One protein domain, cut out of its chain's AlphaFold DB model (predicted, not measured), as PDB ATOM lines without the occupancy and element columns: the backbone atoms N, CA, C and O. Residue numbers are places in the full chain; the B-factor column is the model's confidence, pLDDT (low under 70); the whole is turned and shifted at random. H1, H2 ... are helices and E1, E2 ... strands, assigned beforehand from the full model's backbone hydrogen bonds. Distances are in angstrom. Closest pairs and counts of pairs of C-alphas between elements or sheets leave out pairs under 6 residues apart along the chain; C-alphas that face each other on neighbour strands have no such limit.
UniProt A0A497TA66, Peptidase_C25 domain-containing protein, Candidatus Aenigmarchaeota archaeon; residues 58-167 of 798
ATOM      1  N   CYS A  58     213.263 175.103 172.483       79.69
ATOM      2  CA  CYS A  58     212.927 173.704 172.717       79.69
ATOM      3  C   CYS A  58     211.608 173.538 173.489       79.69
ATOM      4  O   CYS A  58     210.808 172.677 173.125       79.69
ATOM      5  N   GLU A  59     211.328 174.397 174.478       79.94
ATOM      6  CA  GLU A  59     210.036 174.409 175.184       79.94
ATOM      7  C   GLU A  59     208.887 174.872 174.282       79.94
ATOM      8  O   GLU A  59     207.796 174.313 174.345       79.94
ATOM      9  N   ALA A  60     209.125 175.856 173.409       78.12
ATOM     10  CA  ALA A  60     208.098 176.400 172.517       78.12
ATOM     11  C   ALA A  60     207.541 175.363 171.520       78.12
ATOM     12  O   ALA A  60     206.395 175.496 171.064       78.12
ATOM     13  N   TYR A  61     208.343 174.347 171.193       78.94
ATOM     14  CA  TYR A  61     207.971 173.223 170.332       78.94
ATOM     15  C   TYR A  61     207.657 171.931 171.101       78.94
ATOM     16  O   TYR A  61     207.224 170.961 170.490       78.94
ATOM     17  N   SER A  62     207.847 171.900 172.424       84.81
ATOM     18  CA  SER A  62     207.641 170.686 173.216       84.81
ATOM     19  C   SER A  62     206.181 170.223 173.157       84.81
ATOM     20  O   SER A  62     205.260 171.019 173.341       84.81
ATOM     21  N   GLY A  63     205.978 168.928 172.924       79.56
ATOM     22  CA  GLY A  63     204.669 168.292 172.763       79.56
ATOM     23  C   GLY A  63     203.998 168.554 171.413       79.56
ATOM     24  O   GLY A  63     202.834 168.201 171.252       79.56
ATOM     25  N   LYS A  64     204.688 169.190 170.456       88.12
ATOM     26  CA  LYS A  64     204.163 169.434 169.107       88.12
ATOM     27  C   LYS A  64     204.737 168.455 168.091       88.12
ATOM     28  O   LYS A  64     205.851 167.949 168.249       88.12
ATOM     29  N   THR A  65     203.992 168.288 167.004       86.62
ATOM     30  CA  THR A  65     204.494 167.687 165.771       86.62
ATOM     31  C   THR A  65     205.370 168.695 165.031       86.62
ATOM     32  O   THR A  65     204.944 169.829 164.812       86.62
ATOM     33  N   ILE A  66     206.595 168.305 164.678       87.69
ATOM     34  CA  ILE A  66     207.610 169.195 164.096       87.69
ATOM     35  C   ILE A  66     208.026 168.750 162.693       87.69
ATOM     36  O   ILE A  66     208.186 167.558 162.418       87.69
ATOM     37  N   SER A  67     208.247 169.727 161.814       89.50
ATOM     38  CA  SER A  67     208.782 169.517 160.464       89.50
ATOM     39  C   SER A  67     210.299 169.310 160.460       89.50
ATOM     40  O   SER A  67     210.991 169.653 161.420       89.50
ATOM     41  N   LEU A  68     210.857 168.821 159.343       84.75
ATOM     42  CA  LEU A  68     212.305 168.591 159.200       84.75
ATOM     43  C   LEU A  68     213.132 169.858 159.471       84.75
ATOM     44  O   LEU A  68     214.180 169.808 160.115       84.75
ATOM     45  N   LYS A  69     212.642 171.016 159.016       84.25
ATOM     46  CA  LYS A  69     213.310 172.309 159.210       84.25
ATOM     47  C   LYS A  69     213.281 172.760 160.674       84.25
ATOM     48  O   LYS A  69     214.256 173.316 161.183       84.25
ATOM     49  N   GLU A  70     212.171 172.523 161.362       87.44
ATOM     50  CA  GLU A  70     212.037 172.829 162.790       87.44
ATOM     51  C   GLU A  70     212.891 171.880 163.627       87.44
ATOM     52  O   GLU A  70     213.598 172.331 164.524       87.44
ATOM     53  N   PHE A  71     212.933 170.599 163.267       89.06
ATOM     54  CA  PHE A  71     213.814 169.614 163.880       89.06
ATOM     55  C   PHE A  71     215.295 169.988 163.745       89.06
ATOM     56  O   PHE A  71     216.013 170.007 164.741       89.06
ATOM     57  N   GLN A  72     215.746 170.386 162.552       86.56
ATOM     58  CA  GLN A  72     217.095 170.930 162.339       86.56
ATOM     59  C   GLN A  72     217.393 172.117 163.262       86.56
ATOM     60  O   GLN A  72     218.465 172.195 163.862       86.56
ATOM     61  N   THR A  73     216.424 173.022 163.400       84.62
ATOM     62  CA  THR A  73     216.536 174.211 164.253       84.62
ATOM     63  C   THR A  73     216.635 173.827 165.734       84.62
ATOM     64  O   THR A  73     217.473 174.370 166.452       84.62
ATOM     65  N   ILE A  74     215.842 172.851 166.186       86.44
ATOM     66  CA  ILE A  74     215.851 172.320 167.558       86.44
ATOM     67  C   ILE A  74     217.170 171.607 167.868       86.44
ATOM     68  O   ILE A  74     217.737 171.817 168.943       86.44
ATOM     69  N   LEU A  75     217.692 170.803 166.938       86.50
ATOM     70  CA  LEU A  75     218.980 170.127 167.105       86.50
ATOM     71  C   LEU A  75     220.133 171.133 167.203       86.50
ATOM     72  O   LEU A  75     220.989 170.999 168.076       86.50
ATOM     73  N   GLN A  76     220.128 172.168 166.358       84.56
ATOM     74  CA  GLN A  76     221.128 173.234 166.406       84.56
ATOM     75  C   GLN A  76     221.052 174.027 167.715       84.56
ATOM     76  O   GLN A  76     222.078 174.262 168.354       84.56
ATOM     77  N   ALA A  77     219.846 174.410 168.137       83.44
ATOM     78  CA  ALA A  77     219.629 175.138 169.382       83.44
ATOM     79  C   ALA A  77     220.027 174.304 170.613       83.44
ATOM     80  O   ALA A  77     220.660 174.820 171.536       83.44
ATOM     81  N   SER A  78     219.725 173.001 170.605       84.75
ATOM     82  CA  SER A  78     220.152 172.058 171.645       84.75
ATOM     83  C   SER A  78     221.676 171.972 171.711       84.75
ATOM     84  O   SER A  78     222.257 172.140 172.781       84.75
ATOM     85  N   TYR A  79     222.344 171.806 170.566       82.62
ATOM     86  CA  TYR A  79     223.805 171.761 170.485       82.62
ATOM     87  C   TYR A  79     224.471 173.059 170.971       82.62
ATOM     88  O   TYR A  79     225.428 173.017 171.746       82.62
ATOM     89  N   ASN A  80     223.926 174.218 170.587       81.12
ATOM     90  CA  ASN A  80     224.411 175.533 171.014       81.12
ATOM     91  C   ASN A  80     224.125 175.834 172.501       81.12
ATOM     92  O   ASN A  80     224.576 176.852 173.025       81.12
ATOM     93  N   GLY A  81     223.378 174.968 173.199       75.81
ATOM     94  CA  GLY A  81     222.992 175.162 174.596       75.81
ATOM     95  C   GLY A  81     221.865 176.172 174.810       75.81
ATOM     96  O   GLY A  81     221.594 176.537 175.952       75.81
ATOM     97  N   GLU A  82     221.201 176.608 173.742       79.62
ATOM     98  CA  GLU A  82     220.103 177.582 173.769       79.62
ATOM     99  C   GLU A  82     218.828 176.996 174.400       79.62
ATOM    100  O   GLU A  82     217.965 177.736 174.868       79.62
ATOM    101  N   CYS A  83     218.742 175.664 174.472       76.31
ATOM    102  CA  CYS A  83     217.657 174.938 175.130       76.31
ATOM    103  C   CYS A  83     217.876 174.690 176.635       76.31
ATOM    104  O   CYS A  83     216.981 174.176 177.314       76.31
ATOM    105  N   GLY A  84     219.035 175.072 177.186       74.69
ATOM    106  CA  GLY A  84     219.382 174.828 178.590       74.69
ATOM    107  C   GLY A  84     219.422 173.333 178.945       74.69
ATOM    108  O   GLY A  84     219.809 172.507 178.127       74.69
ATOM    109  N   ASN A  85     219.007 172.987 180.170       69.31
ATOM    110  CA  ASN A  85     218.945 171.596 180.657       69.31
ATOM    111  C   ASN A  85     217.588 170.920 180.384       69.31
ATOM    112  O   ASN A  85     217.246 169.922 181.021       69.31
ATOM    113  N   VAL A  86     216.770 171.498 179.504       76.31
ATOM    114  CA  VAL A  86     215.408 171.020 179.271       76.31
ATOM    115  C   VAL A  86     215.445 169.810 178.345       76.31
ATOM    116  O   VAL A  86     216.044 169.855 177.273       76.31
ATOM    117  N   LYS A  87     214.787 168.727 178.768       85.81
ATOM    118  CA  LYS A  87     214.474 167.588 177.904       85.81
ATOM    119  C   LYS A  87     213.092 167.813 177.323       85.81
ATOM    120  O   LYS A  87     212.108 167.792 178.061       85.81
ATOM    121  N   SER A  88     213.033 168.056 176.026       84.00
ATOM    122  CA  SER A  88     211.786 168.365 175.338       84.00
ATOM    123  C   SER A  88     211.403 167.215 174.423       84.00
ATOM    124  O   SER A  88     212.271 166.578 173.820       84.00
ATOM    125  N   ASN A  89     210.101 166.948 174.359       90.94
ATOM    126  CA  ASN A  89     209.564 165.845 173.579       90.94
ATOM    127  C   ASN A  89     208.885 166.373 172.320       90.94
ATOM    128  O   ASN A  89     208.242 167.422 172.370       90.94
ATOM    129  N   TYR A  90     208.988 165.638 171.223       90.12
ATOM    130  CA  TYR A  90     208.483 166.042 169.918       90.12
ATOM    131  C   TYR A  90     207.945 164.838 169.165       90.12
ATOM    132  O   TYR A  90     208.490 163.746 169.301       90.12
ATOM    133  N   THR A  91     206.940 165.065 168.328       88.81
ATOM    134  CA  THR A  91     206.485 164.080 167.343       88.81
ATOM    135  C   THR A  91     207.042 164.464 165.978       88.81
ATOM    136  O   THR A  91     206.945 165.623 165.572       88.81
ATOM    137  N   LEU A  92     207.657 163.536 165.256       89.12
ATOM    138  CA  LEU A  92     208.218 163.840 163.938       89.12
ATOM    139  C   LEU A  92     207.142 163.825 162.848       89.12
ATOM    140  O   LEU A  92     206.265 162.971 162.843       89.12
ATOM    141  N   SER A  93     207.210 164.747 161.884       85.44
ATOM    142  CA  SER A  93     206.341 164.721 160.693       85.44
ATOM    143  C   SER A  93     207.010 164.093 159.461       85.44
ATOM    144  O   SER A  93     206.495 164.230 158.351       85.44
ATOM    145  N   PHE A  94     208.190 163.501 159.628       85.75
ATOM    146  CA  PHE A  94     209.074 163.032 158.562       85.75
ATOM    147  C   PHE A  94     209.943 161.875 159.073       85.75
ATOM    148  O   PHE A  94     210.141 161.749 160.281       85.75
ATOM    149  N   SER A  95     210.522 161.112 158.151       84.62
ATOM    150  CA  SER A  95     211.478 160.038 158.444       84.62
ATOM    151  C   SER A  95     212.887 160.413 157.999       84.62
ATOM    152  O   SER A  95     213.069 161.209 157.075       84.62
ATOM    153  N   LEU A  96     213.902 159.841 158.645       84.12
ATOM    154  CA  LEU A  96     215.310 160.014 158.297       84.12
ATOM    155  C   LEU A  96     216.041 158.674 158.318       84.12
ATOM    156  O   LEU A  96     216.060 157.976 159.336       84.12
ATOM    157  N   ARG A  97     216.735 158.361 157.219       84.56
ATOM    158  CA  ARG A  97     217.685 157.243 157.169       84.56
ATOM    159  C   ARG A  97     218.996 157.627 157.837       84.56
ATOM    160  O   ARG A  97     219.286 158.796 158.105       84.56
ATOM    161  N   LYS A  98     219.842 156.626 158.068       81.94
ATOM    162  CA  LYS A  98     221.167 156.821 158.664       81.94
ATOM    163  C   LYS A  98     222.007 157.832 157.879       81.94
ATOM    164  O   LYS A  98     222.662 158.684 158.480       81.94
ATOM    165  N   GLU A  99     221.970 157.758 156.554       81.88
ATOM    166  CA  GLU A  99     222.710 158.634 155.647       81.88
ATOM    167  C   GLU A  99     222.196 160.077 155.729       81.88
ATOM    168  O   GLU A  99     222.999 161.011 155.744       81.88
ATOM    169  N   ASP A 100     220.880 160.257 155.865       84.50
ATOM    170  CA  ASP A 100     220.238 161.571 155.963       84.50
ATOM    171  C   ASP A 100     220.652 162.280 157.263       84.50
ATOM    172  O   ASP A 100     221.006 163.460 157.248       84.50
ATOM    173  N   ILE A 101     220.718 161.551 158.384       81.94
ATOM    174  CA  ILE A 101     221.167 162.087 159.682       81.94
ATOM    175  C   ILE A 101     222.667 162.410 159.661       81.94
ATOM    176  O   ILE A 101     223.096 163.438 160.187       81.94
ATOM    177  N   GLN A 102     223.484 161.564 159.025       81.69
ATOM    178  CA  GLN A 102     224.911 161.847 158.843       81.69
ATOM    179  C   GLN A 102     225.142 163.082 157.969       81.69
ATOM    180  O   GLN A 102     226.051 163.870 158.240       81.69
ATOM    181  N   HIS A 103     224.335 163.254 156.922       83.06
ATOM    182  CA  HIS A 103     224.372 164.446 156.088       83.06
ATOM    183  C   HIS A 103     223.966 165.683 156.895       83.06
ATOM    184  O   HIS A 103     224.719 166.652 156.913       83.06
ATOM    185  N   LEU A 104     222.868 165.599 157.655       82.44
ATOM    186  CA  LEU A 104     222.368 166.647 158.547       82.44
ATOM    187  C   LEU A 104     223.436 167.149 159.526       82.44
ATOM    188  O   LEU A 104     223.657 168.353 159.654       82.44
ATOM    189  N   ALA A 105     224.109 166.219 160.209       79.25
ATOM    190  CA  ALA A 105     225.149 166.532 161.183       79.25
ATOM    191  C   ALA A 105     226.296 167.321 160.535       79.25
ATOM    192  O   ALA A 105     226.765 168.320 161.083       79.25
ATOM    193  N   LYS A 106     226.703 166.909 159.327       78.69
ATOM    194  CA  LYS A 106     227.772 167.556 158.557       78.69
ATOM    195  C   LYS A 106     227.360 168.928 158.030       78.69
ATOM    196  O   LYS A 106     228.106 169.885 158.215       78.69
ATOM    197  N   THR A 107     226.199 169.047 157.387       77.44
ATOM    198  CA  THR A 107     225.762 170.300 156.749       77.44
ATOM    199  C   THR A 107     225.376 171.374 157.754       77.44
ATOM    200  O   THR A 107     225.606 172.552 157.499       77.44
ATOM    201  N   SER A 108     224.831 170.981 158.906       71.88
ATOM    202  CA  SER A 108     224.451 171.915 159.970       71.88
ATOM    203  C   SER A 108     225.603 172.211 160.939       71.88
ATOM    204  O   SER A 108     225.450 173.025 161.840       71.88
ATOM    205  N   ASN A 109     226.775 171.584 160.763       72.69
ATOM    206  CA  ASN A 109     227.934 171.722 161.654       72.69
ATOM    207  C   ASN A 109     227.609 171.430 163.138       72.69
ATOM    208  O   ASN A 109     228.244 171.950 164.063       72.69
ATOM    209  N   ILE A 110     226.606 170.583 163.368       72.56
ATOM    210  CA  ILE A 110     226.258 170.069 164.690       72.56
ATOM    211  C   ILE A 110     227.339 169.061 165.065       72.56
ATOM    212  O   ILE A 110     227.837 168.328 164.207       72.56
ATOM    213  N   ALA A 111     227.740 169.034 166.336       66.06
ATOM    214  CA  ALA A 111     228.724 168.058 166.801       66.06
ATOM    215  C   ALA A 111     230.099 168.165 166.078       66.06
ATOM    216  O   ALA A 111     230.827 167.190 165.970       66.06
ATOM    217  N   LYS A 112     230.476 169.340 165.530       64.44
ATOM    218  CA  LYS A 112     231.675 169.528 164.666       64.44
ATOM    219  C   LYS A 112     231.775 168.495 163.520       64.44
ATOM    220  O   LYS A 112     232.875 168.107 163.128       64.44
ATOM    221  N   GLY A 113     230.633 168.030 163.003       60.34
ATOM    222  CA  GLY A 113     230.561 166.956 162.004       60.34
ATOM    223  C   GLY A 113     230.757 165.541 162.568       60.34
ATOM    224  O   GLY A 113     231.054 164.631 161.794       60.34
ATOM    225  N   GLY A 114     230.630 165.372 163.889       59.94
ATOM    226  CA  GLY A 114     230.883 164.152 164.654       59.94
ATOM    227  C   GLY A 114     230.067 162.934 164.220       59.94
ATOM    228  O   GLY A 114     229.058 163.036 163.521       59.94
ATOM    229  N   GLU A 115     230.547 161.754 164.619       66.56
ATOM    230  CA  GLU A 115     229.984 160.465 164.216       66.56
ATOM    231  C   GLU A 115     228.546 160.279 164.730       66.56
ATOM    232  O   GLU A 115     228.222 160.608 165.871       66.56
ATOM    233  N   LEU A 116     227.675 159.727 163.880       77.06
ATOM    234  CA  LEU A 116     226.349 159.264 164.286       77.06
ATOM    235  C   LEU A 116     226.489 157.922 165.001       77.06
ATOM    236  O   LEU A 116     226.936 156.942 164.397       77.06
ATOM    237  N   ILE A 117     226.048 157.866 166.253       76.19
ATOM    238  CA  ILE A 117     226.121 156.663 167.077       76.19
ATOM    239  C   ILE A 117     224.700 156.148 167.342       76.19
ATOM    240  O   ILE A 117     223.869 156.853 167.911       76.19
ATOM    241  N   LEU A 118     224.421 154.907 166.928       77.81
ATOM    242  CA  LEU A 118     223.108 154.262 167.055       77.81
ATOM    243  C   LEU A 118     223.159 153.137 168.093       77.81
ATOM    244  O   LEU A 118     224.007 152.246 167.995       77.81
ATOM    245  N   TYR A 119     222.232 153.133 169.054       70.75
ATOM    246  CA  TYR A 119     222.175 152.112 170.101       70.75
ATOM    247  C   TYR A 119     220.766 151.577 170.370       70.75
ATOM    248  O   TYR A 119     219.799 152.317 170.524       70.75
ATOM    249  N   LYS A 120     220.679 150.252 170.559       59.56
ATOM    250  CA  LYS A 120     219.443 149.542 170.944       59.56
ATOM    251  C   LYS A 120     219.102 149.647 172.444       59.56
ATOM    252  O   LYS A 120     218.031 149.231 172.862       59.56
ATOM    253  N   LYS A 121     220.017 150.147 173.284       61.31
ATOM    254  CA  LYS A 121     219.841 150.310 174.743       61.31
ATOM    255  C   LYS A 121     220.372 151.677 175.177       61.31
ATOM    256  O   LYS A 121     221.299 152.174 174.549       61.31
ATOM    257  N   ARG A 122     219.830 152.250 176.264       61.88
ATOM    258  CA  ARG A 122     220.272 153.549 176.807       61.88
ATOM    259  C   ARG A 122     221.776 153.540 177.092       61.88
ATOM    260  O   ARG A 122     222.213 152.851 178.016       61.88
ATOM    261  N   LEU A 123     222.544 154.327 176.342       64.31
ATOM    262  CA  LEU A 123     223.923 154.650 176.701       64.31
ATOM    263  C   LEU A 123     223.994 155.922 177.548       64.31
ATOM    264  O   LEU A 123     223.114 156.780 177.485       64.31
ATOM    265  N   LYS A 124     225.065 156.039 178.336       64.12
ATOM    266  CA  LYS A 124     225.414 157.299 178.999       64.12
ATOM    267  C   LYS A 124     226.101 158.233 177.988       64.12
ATOM    268  O   LYS A 124     226.812 157.713 177.126       64.12
ATOM    269  N   PRO A 125     225.919 159.564 178.097       69.38
ATOM    270  CA  PRO A 125     226.673 160.532 177.299       69.38
ATOM    271  C   PRO A 125     228.173 160.264 177.449       69.38
ATOM    272  O   PRO A 125     228.634 159.991 178.561       69.38
ATOM    273  N   ILE A 126     228.921 160.312 176.348       71.25
ATOM    274  CA  ILE A 126     230.360 159.998 176.335       71.25
ATOM    275  C   ILE A 126     231.231 161.250 176.174       71.25
ATOM    276  O   ILE A 126     232.447 161.159 176.320       71.25
ATOM    277  N   GLY A 127     230.622 162.413 175.919       71.69
ATOM    278  CA  GLY A 127     231.305 163.704 175.846       71.69
ATOM    279  C   GLY A 127     232.111 163.901 174.558       71.69
ATOM    280  O   GLY A 127     233.084 164.663 174.550       71.69
ATOM    281  N   ALA A 128     231.747 163.182 173.492       72.12
ATOM    282  CA  ALA A 128     232.500 163.117 172.239       72.12
ATOM    283  C   ALA A 128     232.117 164.221 171.241       72.12
ATOM    284  O   ALA A 128     232.837 164.441 170.268       72.12
ATOM    285  N   GLY A 129     231.011 164.930 171.480       74.00
ATOM    286  CA  GLY A 129     230.414 165.825 170.498       74.00
ATOM    287  C   GLY A 129     229.797 165.036 169.350       74.00
ATOM    288  O   GLY A 129     230.108 165.320 168.204       74.00
ATOM    289  N   ALA A 130     228.980 164.022 169.646       82.19
ATOM    290  CA  ALA A 130     228.295 163.167 168.671       82.19
ATOM    291  C   ALA A 130     226.768 163.381 168.681       82.19
ATOM    292  O   ALA A 130     226.214 163.927 169.637       82.19
ATOM    293  N   ILE A 131     226.077 162.913 167.632       87.19
ATOM    294  CA  ILE A 131     224.622 162.692 167.688       87.19
ATOM    295  C   ILE A 131     224.394 161.236 168.089       87.19
ATOM    296  O   ILE A 131     224.837 160.319 167.394       87.19
ATOM    297  N   ILE A 132     223.708 161.024 169.210       86.44
ATOM    298  CA  ILE A 132     223.441 159.697 169.769       86.44
ATOM    299  C   ILE A 132     221.944 159.419 169.686       86.44
ATOM    300  O   ILE A 132     221.155 160.135 170.300       86.44
ATOM    301  N   ILE A 133     221.560 158.354 168.980       87.06
ATOM    302  CA  ILE A 133     220.164 157.907 168.893       87.06
ATOM    303  C   ILE A 133     219.993 156.627 169.706       87.06
ATOM    304  O   ILE A 133     220.584 155.586 169.404       87.06
ATOM    305  N   ASN A 134     219.185 156.723 170.758       84.81
ATOM    306  CA  ASN A 134     218.844 155.623 171.648       84.81
ATOM    307  C   ASN A 134     217.453 155.083 171.305       84.81
ATOM    308  O   ASN A 134     216.502 155.854 171.206       84.81
ATOM    309  N   GLY A 135     217.329 153.757 171.234       69.25
ATOM    310  CA  GLY A 135     216.037 153.067 171.165       69.25
ATOM    311  C   GLY A 135     215.717 152.441 169.810       69.25
ATOM    312  O   GLY A 135     214.952 151.487 169.792       69.25
ATOM    313  N   ASN A 136     216.367 152.863 168.717       64.56
ATOM    314  CA  ASN A 136     216.089 152.326 167.379       64.56
ATOM    315  C   ASN A 136     217.359 152.088 166.534       64.56
ATOM    316  O   ASN A 136     218.002 153.045 166.103       64.56
ATOM    317  N   PRO A 137     217.767 150.823 166.294       56.84
ATOM    318  CA  PRO A 137     218.846 150.482 165.367       56.84
ATOM    319  C   PRO A 137     218.335 149.967 164.004       56.84
ATOM    320  O   PRO A 137     219.082 149.267 163.318       56.84
ATOM    321  N   GLY A 138     217.067 150.215 163.656       63.31
ATOM    322  CA  GLY A 138     216.444 149.785 162.404       63.31
ATOM    323  C   GLY A 138     217.007 150.475 161.156       63.31
ATOM    324  O   GLY A 138     217.935 151.283 161.226       63.31
ATOM    325  N   TYR A 139     216.440 150.136 159.992       65.94
ATOM    326  CA  TYR A 139     216.839 150.700 158.691       65.94
ATOM    327  C   TYR A 139     216.610 152.223 158.626       65.94
ATOM    328  O   TYR A 139     217.404 152.952 158.032       65.94
ATOM    329  N   TYR A 140     215.580 152.693 159.336       75.00
ATOM    330  CA  TYR A 140     215.262 154.097 159.576       75.00
ATOM    331  C   TYR A 140     215.500 154.417 161.053       75.00
ATOM    332  O   TYR A 140     214.716 153.993 161.901       75.00
ATOM    333  N   PRO A 141     216.592 155.122 161.394       77.81
ATOM    334  CA  PRO A 141     216.865 155.472 162.784       77.81
ATOM    335  C   PRO A 141     215.829 156.410 163.414       77.81
ATOM    336  O   PRO A 141     215.731 156.416 164.639       77.81
ATOM    337  N   LEU A 142     215.110 157.205 162.608       86.75
ATOM    338  CA  LEU A 142     213.968 158.025 163.024       86.75
ATOM    339  C   LEU A 142     212.864 157.955 161.959       86.75
ATOM    340  O   LEU A 142     213.137 158.238 160.791       86.75
ATOM    341  N   LYS A 143     211.642 157.608 162.350       84.81
ATOM    342  CA  LYS A 143     210.460 157.506 161.486       84.81
ATOM    343  C   LYS A 143     209.504 158.675 161.689       84.81
ATOM    344  O   LYS A 143     209.531 159.376 162.707       84.81
ATOM    345  N   LYS A 144     208.616 158.867 160.718       83.00
ATOM    346  CA  LYS A 144     207.443 159.722 160.860       83.00
ATOM    347  C   LYS A 144     206.632 159.261 162.080       83.00
ATOM    348  O   LYS A 144     206.606 158.094 162.439       83.00
ATOM    349  N   PHE A 145     206.048 160.222 162.782       81.69
ATOM    350  CA  PHE A 145     205.324 160.040 164.039       81.69
ATOM    351  C   PHE A 145     206.131 159.496 165.221       81.69
ATOM    352  O   PHE A 145     205.554 159.363 166.298       81.69
ATOM    353  N   ASP A 146     207.447 159.277 165.086       85.44
ATOM    354  CA  ASP A 146     208.286 158.953 166.236       85.44
ATOM    355  C   ASP A 146     208.106 160.021 167.309       85.44
ATOM    356  O   ASP A 146     208.287 161.223 167.059       85.44
ATOM    357  N   TYR A 147     207.786 159.573 168.521       88.62
ATOM    358  CA  TYR A 147     207.785 160.437 169.683       88.62
ATOM    359  C   TYR A 147     209.161 160.368 170.325       88.62
ATOM    360  O   TYR A 147     209.553 159.390 170.972       88.62
ATOM    361  N   ILE A 148     209.930 161.427 170.120       90.81
ATOM    362  CA  ILE A 148     211.320 161.513 170.544       90.81
ATOM    363  C   ILE A 148     211.483 162.513 171.672       90.81
ATOM    364  O   ILE A 148     210.771 163.508 171.766       90.81
ATOM    365  N   GLN A 149     212.498 162.289 172.494       91.81
ATOM    366  CA  GLN A 149     213.003 163.273 173.438       91.81
ATOM    367  C   GLN A 149     214.408 163.690 173.042       91.81
ATOM    368  O   GLN A 149     215.275 162.838 172.848       91.81
ATOM    369  N   VAL A 150     214.640 165.000 172.973       89.69
ATOM    370  CA  VAL A 150     215.935 165.568 172.587       89.69
ATOM    371  C   VAL A 150     216.503 166.407 173.724       89.69
ATOM    372  O   VAL A 150     215.785 167.180 174.362       89.69
ATOM    373  N   TRP A 151     217.798 166.239 173.988       88.50
ATOM    374  CA  TRP A 151     218.579 167.096 174.883       88.50
ATOM    375  C   TRP A 151     220.069 167.032 174.536       88.50
ATOM    376  O   TRP A 151     220.490 166.214 173.720       88.50
ATOM    377  N   SER A 152     220.883 167.880 175.164       86.94
ATOM    378  CA  SER A 152     222.344 167.830 175.038       86.94
ATOM    379  C   SER A 152     223.011 167.583 176.387       86.94
ATOM    380  O   SER A 152     222.634 168.222 177.370       86.94
ATOM    381  N   GLU A 153     224.012 166.706 176.447       84.12
ATOM    382  CA  GLU A 153     224.721 166.360 177.688       84.12
ATOM    383  C   GLU A 153     226.145 165.848 177.392       84.12
ATOM    384  O   GLU A 153     226.424 165.390 176.288       84.12
ATOM    385  N   GLY A 154     227.055 165.917 178.369       75.75
ATOM    386  CA  GLY A 154     228.438 165.427 178.250       75.75
ATOM    387  C   GLY A 154     229.504 166.532 178.258       75.75
ATOM    388  O   GLY A 154     229.257 167.661 177.834       75.75
ATOM    389  N   GLU A 155     230.696 166.192 178.757       71.00
ATOM    390  CA  GLU A 155     231.894 167.046 178.796       71.00
ATOM    391  C   GLU A 155     233.124 166.258 178.300       71.00
ATOM    392  O   GLU A 155     233.200 165.056 178.562       71.00
ATOM    393  N   PRO A 156     234.105 166.891 177.616       67.25
ATOM    394  CA  PRO A 156     234.229 168.330 177.345       67.25
ATOM    395  C   PRO A 156     233.423 168.823 176.130       67.25
ATOM    396  O   PRO A 156     233.253 170.031 175.977       67.25
ATOM    397  N   SER A 157     232.930 167.925 175.271       77.62
ATOM    398  CA  SER A 157     232.071 168.271 174.127       77.62
ATOM    399  C   SER A 157     230.657 167.739 174.355       77.62
ATOM    400  O   SER A 157     230.493 166.586 174.740       77.62
ATOM    401  N   ARG A 158     229.633 168.567 174.116       78.94
ATOM    402  CA  ARG A 158     228.232 168.173 174.327       78.94
ATOM    403  C   ARG A 158     227.763 167.231 173.222       78.94
ATOM    404  O   ARG A 158     227.793 167.610 172.052       78.94
ATOM    405  N   ASP A 159     227.293 166.049 173.605       85.00
ATOM    406  CA  ASP A 159     226.584 165.135 172.713       85.00
ATOM    407  C   ASP A 159     225.124 165.588 172.592       85.00
ATOM    408  O   ASP A 159     224.511 165.978 173.591       85.00
ATOM    409  N   VAL A 160     224.552 165.529 171.390       87.81
ATOM    410  CA  VAL A 160     223.106 165.698 171.188       87.81
ATOM    411  C   VAL A 160     222.471 164.320 171.241       87.81
ATOM    412  O   VAL A 160     222.794 163.446 170.439       87.81
ATOM    413  N   ILE A 161     221.573 164.119 172.195       87.62
ATOM    414  CA  ILE A 161     220.948 162.829 172.454       87.62
ATOM    415  C   ILE A 161     219.503 162.890 171.993       87.62
ATOM    416  O   ILE A 161     218.746 163.771 172.399       87.62
ATOM    417  N   ILE A 162     219.133 161.915 171.172       90.06
ATOM    418  CA  ILE A 162     217.772 161.665 170.723       90.06
ATOM    419  C   ILE A 162     217.374 160.317 171.304       90.06
ATOM    420  O   ILE A 162     217.944 159.280 170.967       90.06
ATOM    421  N   ASN A 163     216.431 160.320 172.233       89.19
ATOM    422  CA  ASN A 163     215.874 159.095 172.776       89.19
ATOM    423  C   ASN A 163     214.498 158.875 172.171       89.19
ATOM    424  O   ASN A 163     213.586 159.653 172.450       89.19
ATOM    425  N   LEU A 164     214.350 157.798 171.409       87.00
ATOM    426  CA  LEU A 164     213.041 157.338 170.983       87.00
ATOM    427  C   LEU A 164     212.258 156.900 172.228       87.00
ATOM    428  O   LEU A 164     212.718 156.040 172.988       87.00
ATOM    429  N   ILE A 165     211.147 157.582 172.502       85.00
ATOM    430  CA  ILE A 165     210.234 157.237 173.598       85.00
ATOM    431  C   ILE A 165     209.216 156.225 173.087       85.00
ATOM    432  O   ILE A 165     209.013 155.202 173.735       85.00
ATOM    433  N   GLU A 166     208.619 156.519 171.937       81.38
ATOM    434  CA  GLU A 166     207.618 155.692 171.274       81.38
ATOM    435  C   GLU A 166     207.940 155.666 169.783       81.38
ATOM    436  O   GLU A 166     208.215 156.716 169.194       81.38
ATOM    437  N   GLU A 167     207.990 154.462 169.216       75.56
ATOM    438  CA  GLU A 167     208.226 154.265 167.789       75.56
ATOM    439  C   GLU A 167     206.962 154.663 167.031       75.56
ATOM    440  O   GLU A 167     205.870 154.183 167.330       75.56
TER     441      GLU A 167
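What this domain is: This is residues 58 to 167 of the 798 residues of the protein "Peptidase_C25 domain-containing protein" of Candidatus Aenigmarchaeota archaeon (UniProt A0A497TA66). A strongly twisted sheet of five strands makes a wall, with H2 over one face and H3 on the same face by the E2 edge: two layers, helices on one face of a sheet. Short H1 sits over E1, and short H4 caps the corner between H2 and H3. The 110 printed residues, with four named helices and five named strands (H1 H2 E1 H3 H4 E2 E3 E4 E5), are of mixed class, helices and strands; the mixed sheet runs E1 E4 E5 E3 E2. The whole is compact, with a radius of gyration of the C-alphas of 12.3 A and spans of 33 by 30 by 26 A.

How they stand to each other: E4, residues 147 to 153, and E5, residues 159 to 166, form an antiparallel hairpin, with N 149 and O 163 within hydrogen-bond range at 2.9 A. E1, residues 88 to 92, is antiparallel to E4, with N 90 to O 148 at 2.8 A. E3, residues 131 to 134, is parallel to E5, with N 162 to O 132 at 2.8 A. E2, residues 116 to 119, is parallel to E3, with N 117 to O 131 at 3.0 A. H2, residues 68 to 79, has a height over the sheet of 8.8 A and runs along the strands, at 15 degrees to E4 on the local plane; their closest C-alphas, Ser 78 and Ser 152, are 5.8 A apart. H1, residues 58 to 61, on the same face, only just touches H2, with 3 pairs of C-alphas within 8 A, the closest Cys 58 and Ile 74 at 6.1 A. H3, residues 98 to 107, is on the sheet; its closest C-alphas with E2 are Gln 102 and Leu 116, 6.2 A. H4, residues 110 to 113, only grazes the sheet and touches H3 only at the corner, closest C-alphas Lys 106 and Gly 113, 4.5 A. Every O i to N i+4 pair is within hydrogen-bond range in H2 and H3; H1 and H4 are too short for one.

Where its parts are: From first to last C-alpha, E5 measures 21.2 A, E4 19.6 A, H2 16.4 A, H3 14.4 A and E1 12.8 A. H1 begins at C-alpha 58 (212.927, 173.704, 172.717); E5 ends at C-alpha 166 (207.618, 155.692, 171.274).

The domain as a whole: The farthest C-alphas, Phe 145 and Pro 156, are 32.9 A apart. The printed part has no cut; the links E2 to E3 and E3 to E4 are long. Mean pLDDT of the printed part is 79.5, with residues 111 to 115, 120 to 125 and 135 to 139 among those under 70.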